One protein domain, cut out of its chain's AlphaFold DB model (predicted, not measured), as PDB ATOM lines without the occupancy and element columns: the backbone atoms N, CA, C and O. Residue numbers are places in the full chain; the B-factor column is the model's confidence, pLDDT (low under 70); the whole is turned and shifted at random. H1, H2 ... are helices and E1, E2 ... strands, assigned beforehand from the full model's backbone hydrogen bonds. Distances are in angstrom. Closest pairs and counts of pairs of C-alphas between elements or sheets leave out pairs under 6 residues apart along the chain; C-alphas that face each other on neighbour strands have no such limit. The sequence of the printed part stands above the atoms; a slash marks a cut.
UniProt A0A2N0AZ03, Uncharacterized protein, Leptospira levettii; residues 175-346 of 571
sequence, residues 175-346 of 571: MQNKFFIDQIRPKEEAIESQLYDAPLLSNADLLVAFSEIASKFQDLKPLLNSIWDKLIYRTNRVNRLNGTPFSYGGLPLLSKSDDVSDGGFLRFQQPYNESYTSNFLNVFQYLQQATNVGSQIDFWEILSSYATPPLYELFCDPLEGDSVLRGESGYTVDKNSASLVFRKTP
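This is residues 175 to 346 of the 571 residues of an uncharacterized protein of Leptospira levettii (UniProt A0A2N0AZ03). Little of this model is regular structure: look for a small three-stranded sheet at one end, helix H2 over its strand E2, H1 and H4 packed on H2, and long loops. The 172 printed residues hold 66 in named elements, E1 H1 H2 E2 H3 E3 H4 E4 E5, a mixed class; the mixed sheet runs E2 E5 E4. It is compact, radius of gyration of the C-alphas 17.1 A, spanning 52 by 40 by 23 A.

Start at E5, residues 338 to 344, parallel to E2, residues 266 to 269 (N 267 and O 338, 2.9 A), and in an antiparallel hairpin with E4, residues 312 to 317 (N 315 and O 341, 3.1 A). H2, residues 220 to 236, is on this sheet at a height of 10.2 A. H1, residues 203 to 214, forms a helical hairpin with H2; their closest C-alphas, Ala 209 and Lys 230, are 6.0 A apart. H4, residues 299 to 305, touches H2; the closest C-alphas, Phe 299 and Ile 232, are 6.7 A apart. H3, residues 284 to 290, only just touches H1, with 3 pairs of C-alphas within 8 A. E1, residues 178 to 180, is antiparallel to E3, residues 296 to 298 (N 179 and O 297, 3.0 A). Each O i to N i+4 pair is within hydrogen-bond range in H1 and H4, 11 of 13 in H2, and 1 of 3 in H3, where 2 of 4 O i to N i+3 pairs are.

Find C-alpha 178 at (39.334, 36.420, -26.149), where E1 begins. H2 runs 22.6 A; E5 runs 18.7 A to C-alpha 344 at (18.985, 20.723, -18.584).

The printed part has no cut. Links E1 to H1, H2 to E2, E2 to H3 and E4 to E5 are long. Low pLDDT, under 70, covers 76 residues, among them 178 to 218.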
ATOM      1  N   MET A 175      32.197  36.671 -21.370       82.19
ATOM      2  CA  MET A 175      31.747  36.512 -22.760       82.19
ATOM      3  C   MET A 175      32.624  37.245 -23.779       82.19
ATOM      4  O   MET A 175      32.729  36.814 -24.921       82.19
ATOM      5  N   GLN A 176      33.220  38.373 -23.394       76.12
ATOM      6  CA  GLN A 176      34.040  39.195 -24.290       76.12
ATOM      7  C   GLN A 176      35.532  38.830 -24.246       76.12
ATOM      8  O   GLN A 176      36.300  39.294 -25.093       76.12
ATOM      9  N   ASN A 177      35.962  38.002 -23.288       72.19
ATOM     10  CA  ASN A 177      37.372  37.669 -23.112       72.19
ATOM     11  C   ASN A 177      37.851  36.687 -24.186       72.19
ATOM     12  O   ASN A 177      37.614  35.481 -24.111       72.19
ATOM     13  N   LYS A 178      38.610  37.211 -25.152       67.56
ATOM     14  CA  LYS A 178      39.334  36.420 -26.149       67.56
ATOM     15  C   LYS A 178      40.795  36.288 -25.751       67.56
ATOM     16  O   LYS A 178      41.486  37.287 -25.561       67.56
ATOM     17  N   PHE A 179      41.275  35.054 -25.653       64.25
ATOM     18  CA  PHE A 179      42.648  34.777 -25.252       64.25
ATOM     19  C   PHE A 179      43.528  34.605 -26.486       64.25
ATOM     20  O   PHE A 179      43.245  33.778 -27.357       64.25
ATOM     21  N   PHE A 180      44.596  35.399 -26.559       57.34
ATOM     22  CA  PHE A 180      45.620  35.266 -27.588       57.34
ATOM     23  C   PHE A 180      46.716  34.306 -27.125       57.34
ATOM     24  O   PHE A 180      47.206  34.402 -26.001       57.34
ATOM     25  N   ILE A 181      47.113  33.398 -28.013       57.25
ATOM     26  CA  ILE A 181      48.177  32.427 -27.768       57.25
ATOM     27  C   ILE A 181      49.474  32.971 -28.373       57.25
ATOM     28  O   ILE A 181      49.671  32.903 -29.587       57.25
ATOM     29  N   ASP A 182      50.369  33.505 -27.539       51.09
ATOM     30  CA  ASP A 182      51.703  33.924 -27.985       51.09
ATOM     31  C   ASP A 182      52.643  32.704 -28.025       51.09
ATOM     32  O   ASP A 182      52.971  32.104 -26.998       51.09
ATOM     33  N   GLN A 183      53.049  32.286 -29.229       50.00
ATOM     34  CA  GLN A 183      53.921  31.123 -29.441       50.00
ATOM     35  C   GLN A 183      55.421  31.438 -29.400       50.00
ATOM     36  O   GLN A 183      56.225  30.509 -29.439       50.00
ATOM     37  N   ILE A 184      55.814  32.714 -29.325       46.97
ATOM     38  CA  ILE A 184      57.184  33.133 -29.661       46.97
ATOM     39  C   ILE A 184      58.033  33.457 -28.421       46.97
ATOM     40  O   ILE A 184      59.259  33.453 -28.514       46.97
ATOM     41  N   ARG A 185      57.444  33.680 -27.237       45.72
ATOM     42  CA  ARG A 185      58.229  34.101 -26.062       45.72
ATOM     43  C   ARG A 185      58.865  32.932 -25.296       45.72
ATOM     44  O   ARG A 185      58.145  32.045 -24.827       45.72
ATOM     45  N   PRO A 186      60.196  32.938 -25.090       44.16
ATOM     46  CA  PRO A 186      60.848  32.039 -24.147       44.16
ATOM     47  C   PRO A 186      60.341  32.304 -22.721       44.16
ATOM     48  O   PRO A 186      60.055  33.442 -22.350       44.16
ATOM     49  N   LYS A 187      60.277  31.254 -21.892       48.81
ATOM     50  CA  LYS A 187      59.823  31.308 -20.484       48.81
ATOM     51  C   LYS A 187      60.546  32.349 -19.611       48.81
ATOM     52  O   LYS A 187      60.030  32.686 -18.551       48.81
ATOM     53  N   GLU A 188      61.720  32.818 -20.024       42.84
ATOM     54  CA  GLU A 188      62.616  33.641 -19.206       42.84
ATOM     55  C   GLU A 188      62.368  35.157 -19.337       42.84
ATOM     56  O   GLU A 188      62.647  35.887 -18.393       42.84
ATOM     57  N   GLU A 189      61.734  35.639 -20.416       43.75
ATOM     58  CA  GLU A 189      61.431  37.077 -20.617       43.75
ATOM     59  C   GLU A 189      60.004  37.480 -20.191       43.75
ATOM     60  O   GLU A 189      59.626  38.651 -20.232       43.75
ATOM     61  N   ALA A 190      59.195  36.527 -19.714       44.34
ATOM     62  CA  ALA A 190      57.819  36.772 -19.261       44.34
ATOM     63  C   ALA A 190      57.720  37.643 -17.987       44.34
ATOM     64  O   ALA A 190      56.626  38.047 -17.600       44.34
ATOM     65  N   ILE A 191      58.849  37.931 -17.330       44.06
ATOM     66  CA  ILE A 191      58.908  38.747 -16.111       44.06
ATOM     67  C   ILE A 191      58.899  40.252 -16.440       44.06
ATOM     68  O   ILE A 191      58.373  41.031 -15.645       44.06
ATOM     69  N   GLU A 192      59.407  40.666 -17.608       37.69
ATOM     70  CA  GLU A 192      59.557  42.090 -17.958       37.69
ATOM     71  C   GLU A 192      58.363  42.686 -18.720       37.69
ATOM     72  O   GLU A 192      58.176  43.902 -18.715       37.69
ATOM     73  N   SER A 193      57.473  41.873 -19.301       39.47
ATOM     74  CA  SER A 193      56.253  42.386 -19.942       39.47
ATOM     75  C   SER A 193      55.080  42.509 -18.960       39.47
ATOM     76  O   SER A 193      54.026  41.916 -19.169       39.47
ATOM     77  N   GLN A 194      55.254  43.297 -17.898       43.34
ATOM     78  CA  GLN A 194      54.174  43.728 -16.988       43.34
ATOM     79  C   GLN A 194      53.365  44.924 -17.540       43.34
ATOM     80  O   GLN A 194      52.580  45.524 -16.815       43.34
ATOM     81  N   LEU A 195      53.573  45.287 -18.812       36.88
ATOM     82  CA  LEU A 195      53.031  46.497 -19.452       36.88
ATOM     83  C   LEU A 195      51.928  46.239 -20.494       36.88
ATOM     84  O   LEU A 195      51.428  47.196 -21.075       36.88
ATOM     85  N   TYR A 196      51.551  44.983 -20.760       36.44
ATOM     86  CA  TYR A 196      50.471  44.666 -21.700       36.44
ATOM     87  C   TYR A 196      49.311  43.981 -20.969       36.44
ATOM     88  O   TYR A 196      49.476  42.883 -20.448       36.44
ATOM     89  N   ASP A 197      48.136  44.618 -20.991       41.41
ATOM     90  CA  ASP A 197      46.873  44.222 -20.336       41.41
ATOM     91  C   ASP A 197      46.232  42.914 -20.856       41.41
ATOM     92  O   ASP A 197      45.070  42.618 -20.575       41.41
ATOM     93  N   ALA A 198      46.961  42.107 -21.632       40.41
ATOM     94  CA  ALA A 198      46.470  40.820 -22.102       40.41
ATOM     95  C   ALA A 198      46.847  39.716 -21.095       40.41
ATOM     96  O   ALA A 198      48.029  39.582 -20.764       40.41
ATOM     97  N   PRO A 199      45.895  38.883 -20.632       47.41
ATOM     98  CA  PRO A 199      46.204  37.737 -19.782       47.41
ATOM     99  C   PRO A 199      47.076  36.734 -20.555       47.41
ATOM    100  O   PRO A 199      46.585  35.915 -21.330       47.41
ATOM    101  N   LEU A 200      48.393  36.817 -20.360       47.81
ATOM    102  CA  LEU A 200      49.379  35.924 -20.963       47.81
ATOM    103  C   LEU A 200      49.398  34.597 -20.197       47.81
ATOM    104  O   LEU A 200      49.899  34.509 -19.075       47.81
ATOM    105  N   LEU A 201      48.854  33.547 -20.809       52.59
ATOM    106  CA  LEU A 201      49.029  32.173 -20.342       52.59
ATOM    107  C   LEU A 201      50.197  31.530 -21.065       52.59
ATOM    108  O   LEU A 201      50.328  31.658 -22.280       52.59
ATOM    109  N   SER A 202      51.023  30.784 -20.332       56.91
ATOM    110  CA  SER A 202      52.046  29.975 -20.983       56.91
ATOM    111  C   SER A 202      51.373  28.865 -21.802       56.91
ATOM    112  O   SER A 202      50.458  28.189 -21.322       56.91
ATOM    113  N   ASN A 203      51.833  28.636 -23.035       57.16
ATOM    114  CA  ASN A 203      51.303  27.566 -23.895       57.16
ATOM    115  C   ASN A 203      51.371  26.193 -23.226       57.16
ATOM    116  O   ASN A 203      50.504  25.355 -23.444       57.16
ATOM    117  N   ALA A 204      52.377  25.969 -22.377       59.84
ATOM    118  CA  ALA A 204      52.502  24.741 -21.605       59.84
ATOM    119  C   ALA A 204      51.339  24.563 -20.615       59.84
ATOM    120  O   ALA A 204      50.798  23.467 -20.522       59.84
ATOM    121  N   ASP A 205      50.914  25.624 -19.923       60.22
ATOM    122  CA  ASP A 205      49.780  25.562 -18.996       60.22
ATOM    123  C   ASP A 205      48.454  25.316 -19.719       60.22
ATOM    124  O   ASP A 205      47.642  24.518 -19.245       60.22
ATOM    125  N   LEU A 206      48.250  25.955 -20.877       62.62
ATOM    126  CA  LEU A 206      47.072  25.725 -21.717       62.62
ATOM    127  C   LEU A 206      47.054  24.299 -22.272       62.62
ATOM    128  O   LEU A 206      46.043  23.616 -22.152       62.62
ATOM    129  N   LEU A 207      48.169  23.814 -22.826       62.38
ATOM    130  CA  LEU A 207      48.274  22.450 -23.353       62.38
ATOM    131  C   LEU A 207      48.074  21.397 -22.259       62.38
ATOM    132  O   LEU A 207      47.389  20.405 -22.500       62.38
ATOM    133  N   VAL A 208      48.606  21.618 -21.052       65.00
ATOM    134  CA  VAL A 208      48.345  20.745 -19.898       65.00
ATOM    135  C   VAL A 208      46.859  20.771 -19.546       65.00
ATOM    136  O   VAL A 208      46.245  19.705 -19.503       65.00
ATOM    137  N   ALA A 209      46.254  21.952 -19.386       64.25
ATOM    138  CA  ALA A 209      44.829  22.076 -19.080       64.25
ATOM    139  C   ALA A 209      43.953  21.381 -20.136       64.25
ATOM    140  O   ALA A 209      43.080  20.591 -19.784       64.25
ATOM    141  N   PHE A 210      44.230  21.580 -21.427       64.50
ATOM    142  CA  PHE A 210      43.508  20.901 -22.497       64.50
ATOM    143  C   PHE A 210      43.755  19.389 -22.525       64.50
ATOM    144  O   PHE A 210      42.808  18.635 -22.732       64.50
ATOM    145  N   SER A 211      44.984  18.916 -22.293       61.44
ATOM    146  CA  SER A 211      45.296  17.478 -22.247       61.44
ATOM    147  C   SER A 211      44.565  16.764 -21.103       61.44
ATOM    148  O   SER A 211      44.085  15.638 -21.266       61.44
ATOM    149  N   GLU A 212      44.404  17.443 -19.965       63.62
ATOM    150  CA  GLU A 212      43.637  16.953 -18.823       63.62
ATOM    151  C   GLU A 212      42.131  16.914 -19.098       63.62
ATOM    152  O   GLU A 212      41.445  16.055 -18.544       63.62
ATOM    153  N   ILE A 213      41.622  17.814 -19.946       64.44
ATOM    154  CA  ILE A 213      40.212  17.854 -20.352       64.44
ATOM    155  C   ILE A 213      39.919  16.813 -21.445       64.44
ATOM    156  O   ILE A 213      38.917  16.103 -21.379       64.44
ATOM    157  N   ALA A 214      40.796  16.691 -22.442       55.91
ATOM    158  CA  ALA A 214      40.560  15.905 -23.652       55.91
ATOM    159  C   ALA A 214      40.585  14.383 -23.452       55.91
ATOM    160  O   ALA A 214      40.111  13.651 -24.318       55.91
ATOM    161  N   SER A 215      41.135  13.897 -22.338       50.34
ATOM    162  CA  SER A 215      41.414  12.473 -22.133       50.34
ATOM    163  C   SER A 215      40.462  11.750 -21.168       50.34
ATOM    164  O   SER A 215      40.677  10.564 -20.925       50.34
ATOM    165  N   LYS A 216      39.450  12.416 -20.574       55.12
ATOM    166  CA  LYS A 216      38.841  11.891 -19.327       55.12
ATOM    167  C   LYS A 216      37.322  11.917 -19.155       55.12
ATOM    168  O   LYS A 216      36.864  11.310 -18.191       55.12
ATOM    169  N   PHE A 217      36.523  12.558 -20.010       59.91
ATOM    170  CA  PHE A 217      35.122  12.817 -19.641       59.91
ATOM    171  C   PHE A 217      34.087  12.137 -20.539       59.91
ATOM    172  O   PHE A 217      33.884  12.530 -21.682       59.91
ATOM    173  N   GLN A 218      33.403  11.147 -19.954       60.72
ATOM    174  CA  GLN A 218      32.175  10.515 -20.459       60.72
ATOM    175  C   GLN A 218      30.903  11.198 -19.918       60.72
ATOM    176  O   GLN A 218      29.805  10.723 -20.157       60.72
ATOM    177  N   ASP A 219      31.036  12.291 -19.160       70.94
ATOM    178  CA  ASP A 219      29.920  12.987 -18.521       70.94
ATOM    179  C   ASP A 219      30.039  14.500 -18.697       70.94
ATOM    180  O   ASP A 219      31.134  15.070 -18.654       70.94
ATOM    181  N   LEU A 220      28.885  15.157 -18.858       77.25
ATOM    182  CA  LEU A 220      28.813  16.589 -19.155       77.25
ATOM    183  C   LEU A 220      29.319  17.438 -17.989       77.25
ATOM    184  O   LEU A 220      30.101  18.361 -18.184       77.25
ATOM    185  N   LYS A 221      28.906  17.103 -16.768       81.50
ATOM    186  CA  LYS A 221      29.238  17.866 -15.562       81.50
ATOM    187  C   LYS A 221      30.755  17.941 -15.298       81.50
ATOM    188  O   LYS A 221      31.272  19.053 -15.248       81.50
ATOM    189  N   PRO A 222      31.508  16.825 -15.202       80.19
ATOM    190  CA  PRO A 222      32.964  16.875 -15.023       80.19
ATOM    191  C   PRO A 222      33.714  17.630 -16.131       80.19
ATOM    192  O   PRO A 222      34.713  18.303 -15.859       80.19
ATOM    193  N   LEU A 223      33.224  17.544 -17.373       79.94
ATOM    194  CA  LEU A 223      33.765  18.289 -18.505       79.94
ATOM    195  C   LEU A 223      33.581  19.800 -18.322       79.94
ATOM    196  O   LEU A 223      34.557  20.546 -18.399       79.94
ATOM    197  N   LEU A 224      32.353  20.243 -18.046       83.38
ATOM    198  CA  LEU A 224      32.037  21.657 -17.842       83.38
ATOM    199  C   LEU A 224      32.785  22.238 -16.638       83.38
ATOM    200  O   LEU A 224      33.358  23.318 -16.755       83.38
ATOM    201  N   ASN A 225      32.876  21.496 -15.528       85.31
ATOM    202  CA  ASN A 225      33.670  21.901 -14.363       85.31
ATOM    203  C   ASN A 225      35.135  22.089 -14.733       85.31
ATOM    204  O   ASN A 225      35.766  23.054 -14.320       85.31
ATOM    205  N   SER A 226      35.685  21.194 -15.552       80.12
ATOM    206  CA  SER A 226      37.077  21.310 -15.976       80.12
ATOM    207  C   SER A 226      37.299  22.499 -16.912       80.12
ATOM    208  O   SER A 226      38.307  23.187 -16.768       80.12
ATOM    209  N   ILE A 227      36.367  22.782 -17.832       81.31
ATOM    210  CA  ILE A 227      36.405  23.996 -18.666       81.31
ATOM    211  C   ILE A 227      36.347  25.242 -17.774       81.31
ATOM    212  O   ILE A 227      37.163  26.149 -17.931       81.31
ATOM    213  N   TRP A 228      35.436  25.277 -16.801       87.06
ATOM    214  CA  TRP A 228      35.308  26.405 -15.886       87.06
ATOM    215  C   TRP A 228      36.551  26.579 -15.006       87.06
ATOM    216  O   TRP A 228      37.226  27.597 -15.099       87.06
ATOM    217  N   ASP A 229      36.911  25.587 -14.196       85.12
ATOM    218  CA  ASP A 229      37.961  25.716 -13.184       85.12
ATOM    219  C   ASP A 229      39.368  25.822 -13.789       85.12
ATOM    220  O   ASP A 229      40.200  26.610 -13.323       85.12
ATOM    221  N   LYS A 230      39.666  25.015 -14.818       78.00
ATOM    222  CA  LYS A 230      41.027  24.918 -15.371       78.00
ATOM    223  C   LYS A 230      41.296  25.923 -16.480       78.00
ATOM    224  O   LYS A 230      42.456  26.297 -16.647       78.00
ATOM    225  N   LEU A 231      40.264  26.354 -17.211       77.44
ATOM    226  CA  LEU A 231      40.389  27.370 -18.255       77.44
ATOM    227  C   LEU A 231      39.832  28.706 -17.759       77.44
ATOM    228  O   LEU A 231      40.607  29.601 -17.454       77.44
ATOM    229  N   ILE A 232      38.523  28.872 -17.592       82.25
ATOM    230  CA  ILE A 232      37.930  30.201 -17.340       82.25
ATOM    231  C   ILE A 232      38.421  30.825 -16.018       82.25
ATOM    232  O   ILE A 232      38.965  31.929 -16.015       82.25
ATOM    233  N   TYR A 233      38.300  30.117 -14.898       82.56
ATOM    234  CA  TYR A 233      38.707  30.589 -13.575       82.56
ATOM    235  C   TYR A 233      40.215  30.849 -13.506       82.56
ATOM    236  O   TYR A 233      40.648  31.943 -13.135       82.56
ATOM    237  N   ARG A 234      41.039  29.864 -13.901       76.19
ATOM    238  CA  ARG A 234      42.504  29.971 -13.811       76.19
ATOM    239  C   ARG A 234      43.046  31.140 -14.629       76.19
ATOM    240  O   ARG A 234      43.940  31.828 -14.150       76.19
ATOM    241  N   THR A 235      42.508  31.365 -15.826       71.81
ATOM    242  CA  THR A 235      42.963  32.417 -16.747       71.81
ATOM    243  C   THR A 235      42.571  33.816 -16.264       71.81
ATOM    244  O   THR A 235      43.396  34.726 -16.280       71.81
ATOM    245  N   ASN A 236      41.361  33.982 -15.723       73.44
ATOM    246  CA  ASN A 236      40.878  35.268 -15.207       73.44
ATOM    247  C   ASN A 236      41.484  35.656 -13.846       73.44
ATOM    248  O   ASN A 236      41.500  36.835 -13.492       73.44
ATOM    249  N   ARG A 237      42.033  34.693 -13.095       66.56
ATOM    250  CA  ARG A 237      42.744  34.943 -11.828       66.56
ATOM    251  C   ARG A 237      44.139  35.562 -12.017       66.56
ATOM    252  O   ARG A 237      44.745  36.016 -11.047       66.56
ATOM    253  N   VAL A 238      44.676  35.564 -13.240       56.47
ATOM    254  CA  VAL A 238      46.025  36.088 -13.540       56.47
ATOM    255  C   VAL A 238      46.058  37.623 -13.585       56.47
ATOM    256  O   VAL A 238      47.138  38.195 -13.480       56.47
ATOM    257  N   ASN A 239      44.903  38.297 -13.651       63.19
ATOM    258  CA  ASN A 239      44.827  39.760 -13.668       63.19
ATOM    259  C   ASN A 239      45.440  40.357 -12.386       63.19
ATOM    260  O   ASN A 239      44.891  40.230 -11.284       63.19
ATOM    261  N   ARG A 240      46.617  40.974 -12.536       60.88
ATOM    262  CA  ARG A 240      47.427  41.561 -11.463       60.88
ATOM    263  C   ARG A 240      47.942  42.924 -11.899       60.88
ATOM    264  O   ARG A 240      48.401  43.062 -13.026       60.88
ATOM    265  N   LEU A 241      47.978  43.874 -10.973       59.53
ATOM    266  CA  LEU A 241      48.728  45.122 -11.126       59.53
ATOM    267  C   LEU A 241      49.915  45.088 -10.162       59.53
ATOM    268  O   LEU A 241      49.737  44.873  -8.962       59.53
ATOM    269  N   ASN A 242      51.134  45.244 -10.688       57.69
ATOM    270  CA  ASN A 242      52.382  45.207  -9.910       57.69
ATOM    271  C   ASN A 242      52.502  43.963  -9.001       57.69
ATOM    272  O   ASN A 242      52.884  44.048  -7.835       57.69
ATOM    273  N   GLY A 243      52.095  42.794  -9.507       58.84
ATOM    274  CA  GLY A 243      52.122  41.525  -8.770       58.84
ATOM    275  C   GLY A 243      50.970  41.309  -7.777       58.84
ATOM    276  O   GLY A 243      50.806  40.181  -7.302       58.84
ATOM    277  N   THR A 244      50.136  42.321  -7.518       61.66
ATOM    278  CA  THR A 244      48.966  42.224  -6.629       61.66
ATOM    279  C   THR A 244      47.727  41.818  -7.433       61.66
ATOM    280  O   THR A 244      47.414  42.485  -8.420       61.66
ATOM    281  N   PRO A 245      47.015  40.737  -7.062       66.00
ATOM    282  CA  PRO A 245      45.789  40.344  -7.747       66.00
ATOM    283  C   PRO A 245      44.696  41.389  -7.548       66.00
ATOM    284  O   PRO A 245      44.574  41.979  -6.474       66.00
ATOM    285  N   PHE A 246      43.884  41.581  -8.584       74.50
ATOM    286  CA  PHE A 246      42.662  42.368  -8.467       74.50
ATOM    287  C   PHE A 246      41.750  41.757  -7.398       74.50
ATOM    288  O   PHE A 246      41.517  40.546  -7.385       74.50
ATOM    289  N   SER A 247      41.272  42.595  -6.481       76.25
ATOM    290  CA  SER A 247      40.387  42.217  -5.382       76.25
ATOM    291  C   SER A 247      39.290  43.262  -5.261       76.25
ATOM    292  O   SER A 247      39.566  44.449  -5.099       76.25
ATOM    293  N   TYR A 248      38.053  42.800  -5.252       85.69
ATOM    294  CA  TYR A 248      36.865  43.630  -5.197       85.69
ATOM    295  C   TYR A 248      36.308  43.546  -3.782       85.69
ATOM    296  O   TYR A 248      35.592  42.610  -3.436       85.69
ATOM    297  N   GLY A 249      36.702  44.472  -2.907       79.56
ATOM    298  CA  GLY A 249      36.332  44.390  -1.491       79.56
ATOM    299  C   GLY A 249      36.944  43.183  -0.769       79.56
ATOM    300  O   GLY A 249      36.347  42.659   0.166       79.56
ATOM    301  N   GLY A 250      38.106  42.706  -1.229       78.81
ATOM    302  CA  GLY A 250      38.756  41.495  -0.718       78.81
ATOM    303  C   GLY A 250      38.255  40.180  -1.326       78.81
ATOM    304  O   GLY A 250      38.770  39.129  -0.950       78.81
ATOM    305  N   LEU A 251      37.304  40.224  -2.264       84.81
ATOM    306  CA  LEU A 251      36.748  39.047  -2.935       84.81
ATOM    307  C   LEU A 251      37.262  38.929  -4.385       84.81
ATOM    308  O   LEU A 251      37.529  39.954  -5.030       84.81
ATOM    309  N   PRO A 252      37.422  37.705  -4.922       85.75
ATOM    310  CA  PRO A 252      37.770  37.496  -6.323       85.75
ATOM    311  C   PRO A 252      36.567  37.756  -7.245       85.75
ATOM    312  O   PRO A 252      35.415  37.696  -6.827       85.75
ATOM    313  N   LEU A 253      36.823  37.999  -8.535       86.69
ATOM    314  CA  LEU A 253      35.744  38.114  -9.529       86.69
ATOM    315  C   LEU A 253      34.980  36.791  -9.689       86.69
ATOM    316  O   LEU A 253      33.753  36.784  -9.729       86.69
ATOM    317  N   LEU A 254      35.718  35.681  -9.793       89.00
ATOM    318  CA  LEU A 254      35.182  34.346 -10.061       89.00
ATOM    319  C   LEU A 254      35.435  33.415  -8.879       89.00
ATOM    320  O   LEU A 254      36.464  33.539  -8.219       89.00
ATOM    321  N   SER A 255      34.555  32.434  -8.700       89.06
ATOM    322  CA  SER A 255      34.778  31.273  -7.829       89.06
ATOM    323  C   SER A 255      34.928  29.992  -8.638       89.06
ATOM    324  O   SER A 255      34.407  29.880  -9.752       89.06
ATOM    325  N   LYS A 256      35.613  29.001  -8.061       86.44
ATOM    326  CA  LYS A 256      35.579  27.631  -8.591       86.44
ATOM    327  C   LYS A 256      34.166  27.057  -8.507       86.44
ATOM    328  O   LYS A 256      33.386  27.458  -7.643       86.44
ATOM    329  N   SER A 257      33.843  26.100  -9.369       84.06
ATOM    330  CA  SER A 257      32.494  25.522  -9.429       84.06
ATOM    331  C   SER A 257      32.092  24.821  -8.121       84.06
ATOM    332  O   SER A 257      30.971  24.992  -7.629       84.06
ATOM    333  N   ASP A 258      33.038  24.104  -7.508       78.88
ATOM    334  CA  ASP A 258      32.815  23.294  -6.304       78.88
ATOM    335  C   ASP A 258      33.188  24.004  -4.983       78.88
ATOM    336  O   ASP A 258      33.022  23.426  -3.908       78.88
ATOM    337  N   ASP A 259      33.675  25.250  -5.032       75.88
ATOM    338  CA  ASP A 259      34.156  25.975  -3.848       75.88
ATOM    339  C   ASP A 259      33.249  27.157  -3.485       75.88
ATOM    340  O   ASP A 259      33.371  28.259  -4.019       75.88
ATOM    341  N   VAL A 260      32.346  26.926  -2.529       64.44
ATOM    342  CA  VAL A 260      31.459  27.966  -1.976       64.44
ATOM    343  C   VAL A 260      32.233  28.966  -1.105       64.44
ATOM    344  O   VAL A 260      31.761  30.072  -0.859       64.44
ATOM    345  N   SER A 261      33.430  28.606  -0.628       64.31
ATOM    346  CA  SER A 261      34.185  29.416   0.335       64.31
ATOM    347  C   SER A 261      35.001  30.549  -0.296       64.31
ATOM    348  O   SER A 261      35.354  31.491   0.410       64.31
ATOM    349  N   ASP A 262      35.252  30.500  -1.610       69.38
ATOM    350  CA  ASP A 262      36.033  31.516  -2.342       69.38
ATOM    351  C   ASP A 262      35.274  32.861  -2.463       69.38
ATOM    352  O   ASP A 262      35.886  33.906  -2.666       69.38
ATOM    353  N   GLY A 263      33.940  32.853  -2.302       77.62
ATOM    354  CA  GLY A 263      33.112  34.058  -2.123       77.62
ATOM    355  C   GLY A 263      33.107  35.048  -3.296       77.62
ATOM    356  O   GLY A 263      32.910  36.242  -3.084       77.62
ATOM    357  N   GLY A 264      33.370  34.584  -4.515       87.75
ATOM    358  CA  GLY A 264      33.471  35.420  -5.709       87.75
ATOM    359  C   GLY A 264      32.118  35.895  -6.242       87.75
ATOM    360  O   GLY A 264      31.071  35.312  -5.961       87.75
ATOM    361  N   PHE A 265      32.144  36.960  -7.047       91.50
ATOM    362  CA  PHE A 265      30.926  37.600  -7.568       91.50
ATOM    363  C   PHE A 265      30.226  36.804  -8.667       91.50
ATOM    364  O   PHE A 265      29.029  36.989  -8.867       91.50
ATOM    365  N   LEU A 266      30.937  35.933  -9.385       91.62
ATOM    366  CA  LEU A 266      30.350  35.052 -10.387       91.62
ATOM    367  C   LEU A 266      30.792  33.608 -10.160       91.62
ATOM    368  O   LEU A 266      31.982  33.276 -10.187       91.62
ATOM    369  N   ARG A 267      29.805  32.739  -9.962       90.50
ATOM    370  CA  ARG A 267      29.999  31.316  -9.709       90.50
ATOM    371  C   ARG A 267      29.382  30.496 -10.827       90.50
ATOM    372  O   ARG A 267      28.278  30.785 -11.272       90.50
ATOM    373  N   PHE A 268      30.068  29.446 -11.257       91.44
ATOM    374  CA  PHE A 268      29.486  28.491 -12.191       91.44
ATOM    375  C   PHE A 268      28.670  27.439 -11.464       91.44
ATOM    376  O   PHE A 268      29.148  26.798 -10.527       91.44
ATOM    377  N   GLN A 269      27.445  27.253 -11.935       89.19
ATOM    378  CA  GLN A 269      26.553  26.218 -11.473       89.19
ATOM    379  C   GLN A 269      26.421  25.150 -12.549       89.19
ATOM    380  O   GLN A 269      25.790  25.333 -13.588       89.19
ATOM    381  N   GLN A 270      27.064  24.030 -12.257       82.81
ATOM    382  CA  GLN A 270      27.089  22.836 -13.082       82.81
ATOM    383  C   GLN A 270      25.723  22.136 -13.166       82.81
ATOM    384  O   GLN A 270      24.945  22.207 -12.207       82.81
ATOM    385  N   PRO A 271      25.454  21.393 -14.255       77.06
ATOM    386  CA  PRO A 271      24.242  20.592 -14.352       77.06
ATOM    387  C   PRO A 271      24.237  19.478 -13.296       77.06
ATOM    388  O   PRO A 271      25.287  19.043 -12.806       77.06
ATOM    389  N   TYR A 272      23.043  18.984 -12.965       72.88
ATOM    390  CA  TYR A 272      22.885  17.761 -12.177       72.88
ATOM    391  C   TYR A 272      23.397  16.536 -12.950       72.88
ATOM    392  O   TYR A 272      23.819  16.627 -14.102       72.88
ATOM    393  N   ASN A 273      23.438  15.384 -12.277       62.38
ATOM    394  CA  ASN A 273      24.079  14.188 -12.822       62.38
ATOM    395  C   ASN A 273      23.345  13.623 -14.057       62.38
ATOM    396  O   ASN A 273      24.000  13.042 -14.920       62.38
ATOM    397  N   GLU A 274      22.028  13.802 -14.181       65.75
ATOM    398  CA  GLU A 274      21.288  13.380 -15.371       65.75
ATOM    399  C   GLU A 274      21.480  14.372 -16.525       65.75
ATOM    400  O   GLU A 274      21.072  15.533 -16.470       65.75
ATOM    401  N   SER A 275      22.091  13.906 -17.614       72.25
ATOM    402  CA  SER A 275      22.272  14.701 -18.825       72.25
ATOM    403  C   SER A 275      21.686  13.964 -20.030       72.25
ATOM    404  O   SER A 275      21.821  12.746 -20.159       72.25
ATOM    405  N   TYR A 276      21.069  14.700 -20.962       72.00
ATOM    406  CA  TYR A 276      20.671  14.152 -22.265       72.00
ATOM    407  C   TYR A 276      21.875  13.619 -23.052       72.00
ATOM    408  O   TYR A 276      21.701  12.856 -24.003       72.00
ATOM    409  N   THR A 277      23.093  14.051 -22.690       67.62
ATOM    410  CA  THR A 277      24.264  13.947 -23.556       67.62
ATOM    411  C   THR A 277      25.440  13.143 -23.026       67.62
ATOM    412  O   THR A 277      26.406  13.037 -23.772       67.62
ATOM    413  N   SER A 278      25.401  12.566 -21.818       64.50
ATOM    414  CA  SER A 278      26.575  11.916 -21.191       64.50
ATOM    415  C   SER A 278      27.315  11.003 -22.182       64.50
ATOM    416  O   SER A 278      28.500  11.154 -22.433       64.50
ATOM    417  N   ASN A 279      26.582  10.190 -22.942       58.53
ATOM    418  CA  ASN A 279      27.167   9.217 -23.870       58.53
ATOM    419  C   ASN A 279      27.668   9.768 -25.219       58.53
ATOM    420  O   ASN A 279      28.165   8.998 -26.039       58.53
ATOM    421  N   PHE A 280      27.497  11.059 -25.498       57.72
ATOM    422  CA  PHE A 280      27.839  11.647 -26.796       57.72
ATOM    423  C   PHE A 280      29.091  12.523 -26.744       57.72
ATOM    424  O   PHE A 280      29.535  12.987 -27.788       57.72
ATOM    425  N   LEU A 281      29.687  12.729 -25.565       61.59
ATOM    426  CA  LEU A 281      30.743  13.716 -25.360       61.59
ATOM    427  C   LEU A 281      32.125  13.202 -25.776       61.59
ATOM    428  O   LEU A 281      32.591  12.164 -25.322       61.59
ATOM    429  N   ASN A 282      32.808  13.987 -26.612       56.66
ATOM    430  CA  ASN A 282      34.251  13.919 -26.833       56.66
ATOM    431  C   ASN A 282      34.768  15.308 -27.233       56.66
ATOM    432  O   ASN A 282      34.169  15.982 -28.069       56.66
ATOM    433  N   VAL A 283      35.891  15.726 -26.643       53.84
ATOM    434  CA  VAL A 283      36.406  17.117 -26.659       53.84
ATOM    435  C   VAL A 283      37.344  17.399 -27.849       53.84
ATOM    436  O   VAL A 283      37.938  18.468 -27.966       53.84
ATOM    437  N   PHE A 284      37.505  16.456 -28.778       50.47
ATOM    438  CA  PHE A 284      38.693  16.433 -29.639       50.47
ATOM    439  C   PHE A 284      38.792  17.556 -30.698       50.47
ATOM    440  O   PHE A 284      39.863  17.753 -31.265       50.47
ATOM    441  N   GLN A 285      37.732  18.332 -30.955       51.16
ATOM    442  CA  GLN A 285      37.781  19.425 -31.944       51.16
ATOM    443  C   GLN A 285      38.377  20.739 -31.400       51.16
ATOM    444  O   GLN A 285      38.969  21.492 -32.171       51.16
ATOM    445  N   TYR A 286      38.316  20.996 -30.088       52.16
ATOM    446  CA  TYR A 286      38.789  22.263 -29.497       52.16
ATOM    447  C   TYR A 286      40.313  22.379 -29.442       52.16
ATOM    448  O   TYR A 286      40.869  23.463 -29.611       52.16
ATOM    449  N   LEU A 287      40.999  21.246 -29.270       50.84
ATOM    450  CA  LEU A 287      42.459  21.179 -29.267       50.84
ATOM    451  C   LEU A 287      43.063  21.658 -30.590       50.84
ATOM    452  O   LEU A 287      44.062  22.363 -30.565       50.84
ATOM    453  N   GLN A 288      42.441  21.332 -31.729       48.16
ATOM    454  CA  GLN A 288      42.954  21.744 -33.040       48.16
ATOM    455  C   GLN A 288      42.919  23.265 -33.224       48.16
ATOM    456  O   GLN A 288      43.845  23.830 -33.801       48.16
ATOM    457  N   GLN A 289      41.888  23.933 -32.695       50.94
ATOM    458  CA  GLN A 289      41.804  25.394 -32.705       50.94
ATOM    459  C   GLN A 289      42.822  26.014 -31.746       50.94
ATOM    460  O   GLN A 289      43.520  26.937 -32.141       50.94
ATOM    461  N   ALA A 290      42.978  25.458 -30.540       49.25
ATOM    462  CA  ALA A 290      43.943  25.933 -29.546       49.25
ATOM    463  C   ALA A 290      45.421  25.740 -29.946       49.25
ATOM    464  O   ALA A 290      46.305  26.358 -29.358       49.25
ATOM    465  N   THR A 291      45.713  24.877 -30.923       50.75
ATOM    466  CA  THR A 291      47.081  24.632 -31.412       50.75
ATOM    467  C   THR A 291      47.451  25.422 -32.668       50.75
ATOM    468  O   THR A 291      48.611  25.380 -33.080       50.75
ATOM    469  N   ASN A 292      46.510  26.143 -33.285       54.31
ATOM    470  CA  ASN A 292      46.787  26.904 -34.501       54.31
ATOM    471  C   ASN A 292      47.449  28.255 -34.183       54.31
ATOM    472  O   ASN A 292      47.004  29.017 -33.330       54.31
ATOM    473  N   VAL A 293      48.537  28.573 -34.885       50.75
ATOM    474  CA  VAL A 293      49.263  29.843 -34.715       50.75
ATOM    475  C   VAL A 293      48.353  31.018 -35.093       50.75
ATOM    476  O   VAL A 293      47.783  31.026 -36.181       50.75
ATOM    477  N   GLY A 294      48.221  32.016 -34.211       52.06
ATOM    478  CA  GLY A 294      47.417  33.222 -34.456       52.06
ATOM    479  C   GLY A 294      45.910  33.083 -34.196       52.06
ATOM    480  O   GLY A 294      45.170  34.032 -34.453       52.06
ATOM    481  N   SER A 295      45.436  31.946 -33.677       59.41
ATOM    482  CA  SER A 295      44.036  31.791 -33.265       59.41
ATOM    483  C   SER A 295      43.753  32.491 -31.932       59.41
ATOM    484  O   SER A 295      44.534  32.374 -30.986       59.41
ATOM    485  N   GLN A 296      42.599  33.151 -31.832       66.50
ATOM    486  CA  GLN A 296      42.018  33.552 -30.553       66.50
ATOM    487  C   GLN A 296      41.134  32.417 -30.037       66.50
ATOM    488  O   GLN A 296      40.303  31.908 -30.788       66.50
ATOM    489  N   ILE A 297      41.307  32.026 -28.773       69.38
ATOM    490  CA  ILE A 297      40.387  31.092 -28.120       69.38
ATOM    491  C   ILE A 297      39.317  31.900 -27.397       69.38
ATOM    492  O   ILE A 297      39.627  32.751 -26.558       69.38
ATOM    493  N   ASP A 298      38.064  31.580 -27.695       76.06
ATOM    494  CA  ASP A 298      36.901  32.062 -26.969       76.06
ATOM    495  C   ASP A 298      36.379  30.935 -26.061       76.06
ATOM    496  O   ASP A 298      35.698  30.005 -26.497       76.06
ATOM    497  N   PHE A 299      36.747  30.970 -24.775       76.44
ATOM    498  CA  PHE A 299      36.302  29.945 -23.823       76.44
ATOM    499  C   PHE A 299      34.791  29.998 -23.571       76.44
ATOM    500  O   PHE A 299      34.206  28.977 -23.200       76.44
ATOM    501  N   TRP A 300      34.160  31.156 -23.774       80.12
ATOM    502  CA  TRP A 300      32.714  31.283 -23.674       80.12
ATOM    503  C   TRP A 300      32.021  30.585 -24.845       80.12
ATOM    504  O   TRP A 300      31.057  29.853 -24.628       80.12
ATOM    505  N   GLU A 301      32.533  30.730 -26.067       79.12
ATOM    506  CA  GLU A 301      32.041  29.986 -27.234       79.12
ATOM    507  C   GLU A 301      32.154  28.469 -27.009       79.12
ATOM    508  O   GLU A 301      31.202  27.724 -27.248       79.12
ATOM    509  N   ILE A 302      33.276  28.009 -26.442       76.19
ATOM    510  CA  ILE A 302      33.454  26.597 -26.076       76.19
ATOM    511  C   ILE A 302      32.395  26.164 -25.057       76.19
ATOM    512  O   ILE A 302      31.734  25.150 -25.271       76.19
ATOM    513  N   LEU A 303      32.202  26.912 -23.967       81.12
ATOM    514  CA  LEU A 303      31.222  26.569 -22.930       81.12
ATOM    515  C   LEU A 303      29.783  26.570 -23.479       81.12
ATOM    516  O   LEU A 303      29.029  25.620 -23.260       81.12
ATOM    517  N   SER A 304      29.416  27.613 -24.226       81.69
ATOM    518  CA  SER A 304      28.073  27.808 -24.786       81.69
ATOM    519  C   SER A 304      27.730  26.820 -25.901       81.69
ATOM    520  O   SER A 304      26.564  26.459 -26.046       81.69
ATOM    521  N   SER A 305      28.720  26.281 -26.621       79.62
ATOM    522  CA  SER A 305      28.502  25.236 -27.633       79.62
ATOM    523  C   SER A 305      27.828  23.971 -27.076       79.62
ATOM    524  O   SER A 305      27.125  23.264 -27.804       79.62
ATOM    525  N   TYR A 306      28.019  23.687 -25.781       81.31
ATOM    526  CA  TYR A 306      27.398  22.551 -25.100       81.31
ATOM    527  C   TYR A 306      25.952  22.832 -24.680       81.31
ATOM    528  O   TYR A 306      25.185  21.890 -24.472       81.31
ATOM    529  N   ALA A 307      25.550  24.101 -24.581       85.88
ATOM    530  CA  ALA A 307      24.203  24.512 -24.202       85.88
ATOM    531  C   ALA A 307      23.237  24.441 -25.401       85.88
ATOM    532  O   ALA A 307      22.679  25.446 -25.827       85.88
ATOM    533  N   THR A 308      23.077  23.253 -25.998       85.06
ATOM    534  CA  THR A 308      22.300  23.048 -27.232       85.06
ATOM    535  C   THR A 308      20.799  23.296 -27.012       85.06
ATOM    536  O   THR A 308      20.143  22.478 -26.358       85.06
ATOM    537  N   PRO A 309      20.191  24.341 -27.605       86.12
ATOM    538  CA  PRO A 309      18.758  24.570 -27.468       86.12
ATOM    539  C   PRO A 309      17.944  23.532 -28.266       86.12
ATOM    540  O   PRO A 309      18.381  23.101 -29.335       86.12
ATOM    541  N   PRO A 310      16.746  23.134 -27.800       89.62
ATOM    542  CA  PRO A 310      16.106  23.521 -26.544       89.62
ATOM    543  C   PRO A 310      16.446  22.570 -25.378       89.62
ATOM    544  O   PRO A 310      15.684  22.519 -24.422       89.62
ATOM    545  N   LEU A 311      17.513  21.766 -25.455       89.50
ATOM    546  CA  LEU A 311      17.823  20.728 -24.458       89.50
ATOM    547  C   LEU A 311      18.560  21.248 -23.226       89.50
ATOM    548  O   LEU A 311      18.347  20.731 -22.130       89.50
ATOM    549  N   TYR A 312      19.429  22.233 -23.417       89.69
ATOM    550  CA  TYR A 312      20.204  22.852 -22.353       89.69
ATOM    551  C   TYR A 312      20.106  24.367 -22.422       89.69
ATOM    552  O   TYR A 312      19.904  24.949 -23.489       89.69
ATOM    553  N   GLU A 313      20.299  24.981 -21.264       90.94
ATOM    554  CA  GLU A 313      20.279  26.422 -21.063       90.94
ATOM    555  C   GLU A 313      21.579  26.844 -20.387       90.94
ATOM    556  O   GLU A 313      22.046  26.177 -19.459       90.94
ATOM    557  N   LEU A 314      22.141  27.959 -20.852       91.94
ATOM    558  CA  LEU A 314      23.269  28.642 -20.233       91.94
ATOM    559  C   LEU A 314      22.908  30.115 -20.078       91.94
ATOM    560  O   LEU A 314      22.757  30.815 -21.074       91.94
ATOM    561  N   PHE A 315      22.768  30.575 -18.841       93.25
ATOM    562  CA  PHE A 315      22.417  31.962 -18.539       93.25
ATOM    563  C   PHE A 315      22.980  32.389 -17.187       93.25
ATOM    564  O   PHE A 315      23.307  31.553 -16.349       93.25
ATOM    565  N   CYS A 316      23.094  33.695 -16.962       94.69
ATOM    566  CA  CYS A 316      23.503  34.239 -15.673       94.69
ATOM    567  C   CYS A 316      22.275  34.720 -14.894       94.69
ATOM    568  O   CYS A 316      21.513  35.547 -15.397       94.69
ATOM    569  N   ASP A 317      22.087  34.210 -13.676       94.94
ATOM    570  CA  ASP A 317      21.061  34.674 -12.746       94.94
ATOM    571  C   ASP A 317      21.702  35.445 -11.578       94.94
ATOM    572  O   ASP A 317      22.368  34.845 -10.729       94.94
ATOM    573  N   PRO A 318      21.511  36.772 -11.520       94.75
ATOM    574  CA  PRO A 318      22.004  37.610 -10.439       94.75
ATOM    575  C   PRO A 318      20.966  37.829  -9.327       94.75
ATOM    576  O   PRO A 318      21.202  38.641  -8.438       94.75
ATOM    577  N   LEU A 319      19.789  37.201  -9.357       93.56
ATOM    578  CA  LEU A 319      18.777  37.410  -8.321       93.56
ATOM    579  C   LEU A 319      19.063  36.524  -7.097       93.56
ATOM    580  O   LEU A 319      19.026  35.303  -7.207       93.56
ATOM    581  N   GLU A 320      19.280  37.108  -5.917       91.69
ATOM    582  CA  GLU A 320      19.607  36.365  -4.682       91.69
ATOM    583  C   GLU A 320      18.491  35.389  -4.255       91.69
ATOM    584  O   GLU A 320      17.304  35.730  -4.254       91.69
ATOM    585  N   GLY A 321      18.884  34.177  -3.844       89.25
ATOM    586  CA  GLY A 321      18.011  33.142  -3.281       89.25
ATOM    587  C   GLY A 321      17.826  31.916  -4.177       89.25
ATOM    588  O   GLY A 321      18.530  31.733  -5.169       89.25
ATOM    589  N   ASP A 322      16.848  31.082  -3.829       89.19
ATOM    590  CA  ASP A 322      16.572  29.828  -4.534       89.19
ATOM    591  C   ASP A 322      15.763  30.043  -5.819       89.19
ATOM    592  O   ASP A 322      14.933  30.960  -5.922       89.19
ATOM    593  N   SER A 323      15.987  29.170  -6.798       86.38
ATOM    594  CA  SER A 323      15.127  29.037  -7.967       86.38
ATOM    595  C   SER A 323      13.751  28.501  -7.581       86.38
ATOM    596  O   SER A 323      13.602  27.758  -6.615       86.38
ATOM    597  N   VAL A 324      12.739  28.820  -8.389       85.06
ATOM    598  CA  VAL A 324      11.386  28.259  -8.219       85.06
ATOM    599  C   VAL A 324      11.360  26.761  -8.531       85.06
ATOM    600  O   VAL A 324      10.656  26.001  -7.876       85.06
ATOM    601  N   LEU A 325      12.150  26.329  -9.515       83.38
ATOM    602  CA  LEU A 325      12.291  24.914  -9.850       83.38
ATOM    603  C   LEU A 325      13.018  24.167  -8.731       83.38
ATOM    604  O   LEU A 325      13.956  24.701  -8.133       83.38
ATOM    605  N   ARG A 326      12.613  22.921  -8.480       79.12
ATOM    606  CA  ARG A 326      13.233  22.048  -7.481       79.12
ATOM    607  C   ARG A 326      13.954  20.879  -8.145       79.12
ATOM    608  O   ARG A 326      13.922  20.694  -9.362       79.12
ATOM    609  N   GLY A 327      14.646  20.097  -7.319       76.19
ATOM    610  CA  GLY A 327      15.382  18.920  -7.772       76.19
ATOM    611  C   GLY A 327      16.471  19.290  -8.775       76.19
ATOM    612  O   GLY A 327      17.222  20.235  -8.560       76.19
ATOM    613  N   GLU A 328      16.545  18.549  -9.877       74.31
ATOM    614  CA  GLU A 328      17.650  18.631 -10.841       74.31
ATOM    615  C   GLU A 328      17.667  19.881 -11.728       74.31
ATOM    616  O   GLU A 328      18.659  20.166 -12.397       74.31
ATOM    617  N   SER A 329      16.565  20.625 -11.776       79.94
ATOM    618  CA  SER A 329      16.501  21.908 -12.494       79.94
ATOM    619  C   SER A 329      16.672  23.108 -11.560       79.94
ATOM    620  O   SER A 329      16.696  24.255 -12.027       79.94
ATOM    621  N   GLY A 330      16.758  22.835 -10.253       84.00
ATOM    622  CA  GLY A 330      16.873  23.831  -9.206       84.00
ATOM    623  C   GLY A 330      18.292  24.365  -9.050       84.00
ATOM    624  O   GLY A 330      19.272  23.696  -9.361       84.00
ATOM    625  N   TYR A 331      18.415  25.595  -8.577       88.88
ATOM    626  CA  TYR A 331      19.687  26.232  -8.276       88.88
ATOM    627  C   TYR A 331      19.511  27.336  -7.233       88.88
ATOM    628  O   TYR A 331      18.388  27.737  -6.927       88.88
ATOM    629  N   THR A 332      20.620  27.847  -6.704       90.06
ATOM    630  CA  THR A 332      20.616  28.916  -5.700       90.06
ATOM    631  C   THR A 332      21.651  29.958  -6.090       90.06
ATOM    632  O   THR A 332      22.732  29.630  -6.579       90.06
ATOM    633  N   VAL A 333      21.303  31.223  -5.885       91.31
ATOM    634  CA  VAL A 333      22.213  32.356  -6.032       91.31
ATOM    635  C   VAL A 333      22.558  32.857  -4.637       91.31
ATOM    636  O   VAL A 333      21.667  33.261  -3.878       91.31
ATOM    637  N   ASP A 334      23.844  32.805  -4.302       89.38
ATOM    638  CA  ASP A 334      24.343  33.254  -3.007       89.38
ATOM    639  C   ASP A 334      24.218  34.784  -2.875       89.38
ATOM    640  O   ASP A 334      24.059  35.538  -3.840       89.38
ATOM    641  N   LYS A 335      24.273  35.275  -1.638       87.44
ATOM    642  CA  LYS A 335      24.228  36.714  -1.382       87.44
ATOM    643  C   LYS A 335      25.465  37.397  -1.971       87.44
ATOM    644  O   LYS A 335      26.582  36.951  -1.732       87.44
ATOM    645  N   ASN A 336      25.263  38.543  -2.625       88.56
ATOM    646  CA  ASN A 336      26.314  39.344  -3.266       88.56
ATOM    647  C   ASN A 336      27.026  38.660  -4.449       88.56
ATOM    648  O   ASN A 336      28.118  39.087  -4.821       88.56
ATOM    649  N   SER A 337      26.443  37.617  -5.039       92.06
ATOM    650  CA  SER A 337      27.010  36.925  -6.199       92.06
ATOM    651  C   SER A 337      25.953  36.669  -7.268       92.06
ATOM    652  O   SER A 337      24.760  36.872  -7.053       92.06
ATOM    653  N   ALA A 338      26.393  36.255  -8.447       93.94
ATOM    654  CA  ALA A 338      25.555  35.759  -9.520       93.94
ATOM    655  C   ALA A 338      25.955  34.319  -9.859       93.94
ATOM    656  O   ALA A 338      27.131  33.948  -9.773       93.94
ATOM    657  N   SER A 339      24.981  33.523 -10.294       93.31
ATOM    658  CA  SER A 339      25.217  32.152 -10.748       93.31
ATOM    659  C   SER A 339      25.159  32.098 -12.272       93.31
ATOM    660  O   SER A 339      24.139  32.424 -12.874       93.31
ATOM    661  N   LEU A 340      26.242  31.667 -12.915       93.94
ATOM    662  CA  LEU A 340      26.230  31.218 -14.302       93.94
ATOM    663  C   LEU A 340      25.683  29.789 -14.330       93.94
ATOM    664  O   LEU A 340      26.399  28.834 -14.033       93.94
ATOM    665  N   VAL A 341      24.402  29.659 -14.644       92.69
ATOM    666  CA  VAL A 341      23.653  28.407 -14.598       92.69
ATOM    667  C   VAL A 341      23.790  27.683 -15.924       92.69
ATOM    668  O   VAL A 341      23.316  28.172 -16.948       92.69
ATOM    669  N   PHE A 342      24.391  26.494 -15.893       91.75
ATOM    670  CA  PHE A 342      24.294  25.513 -16.966       91.75
ATOM    671  C   PHE A 342      23.388  24.377 -16.498       91.75
ATOM    672  O   PHE A 342      23.736  23.638 -15.576       91.75
ATOM    673  N   ARG A 343      22.244  24.175 -17.153       89.62
ATOM    674  CA  ARG A 343      21.319  23.096 -16.777       89.62
ATOM    675  C   ARG A 343      20.584  22.497 -17.962       89.62
ATOM    676  O   ARG A 343      20.506  23.085 -19.038       89.62
ATOM    677  N   LYS A 344      20.003  21.324 -17.725       88.62
ATOM    678  CA  LYS A 344      18.985  20.723 -18.584       88.62
ATOM    679  C   LYS A 344      17.757  21.640 -18.603       88.62
ATOM    680  O   LYS A 344      17.296  22.057 -17.543       88.62
ATOM    681  N   THR A 345      17.233  21.955 -19.785       90.56
ATOM    682  CA  THR A 345      15.944  22.650 -19.898       90.56
ATOM    683  C   THR A 345      14.885  21.801 -19.191       90.56
ATOM    684  O   THR A 345      14.830  20.598 -19.464       90.56
ATOM    685  N   PRO A 346      14.023  22.375 -18.332       89.19
ATOM    686  CA  PRO A 346      13.084  21.624 -17.492       89.19
ATOM    687  C   PRO A 346      11.876  21.074 -18.280       89.19
ATOM    688  O   PRO A 346      10.724  21.236 -17.886       89.19
TER     689      PRO A 346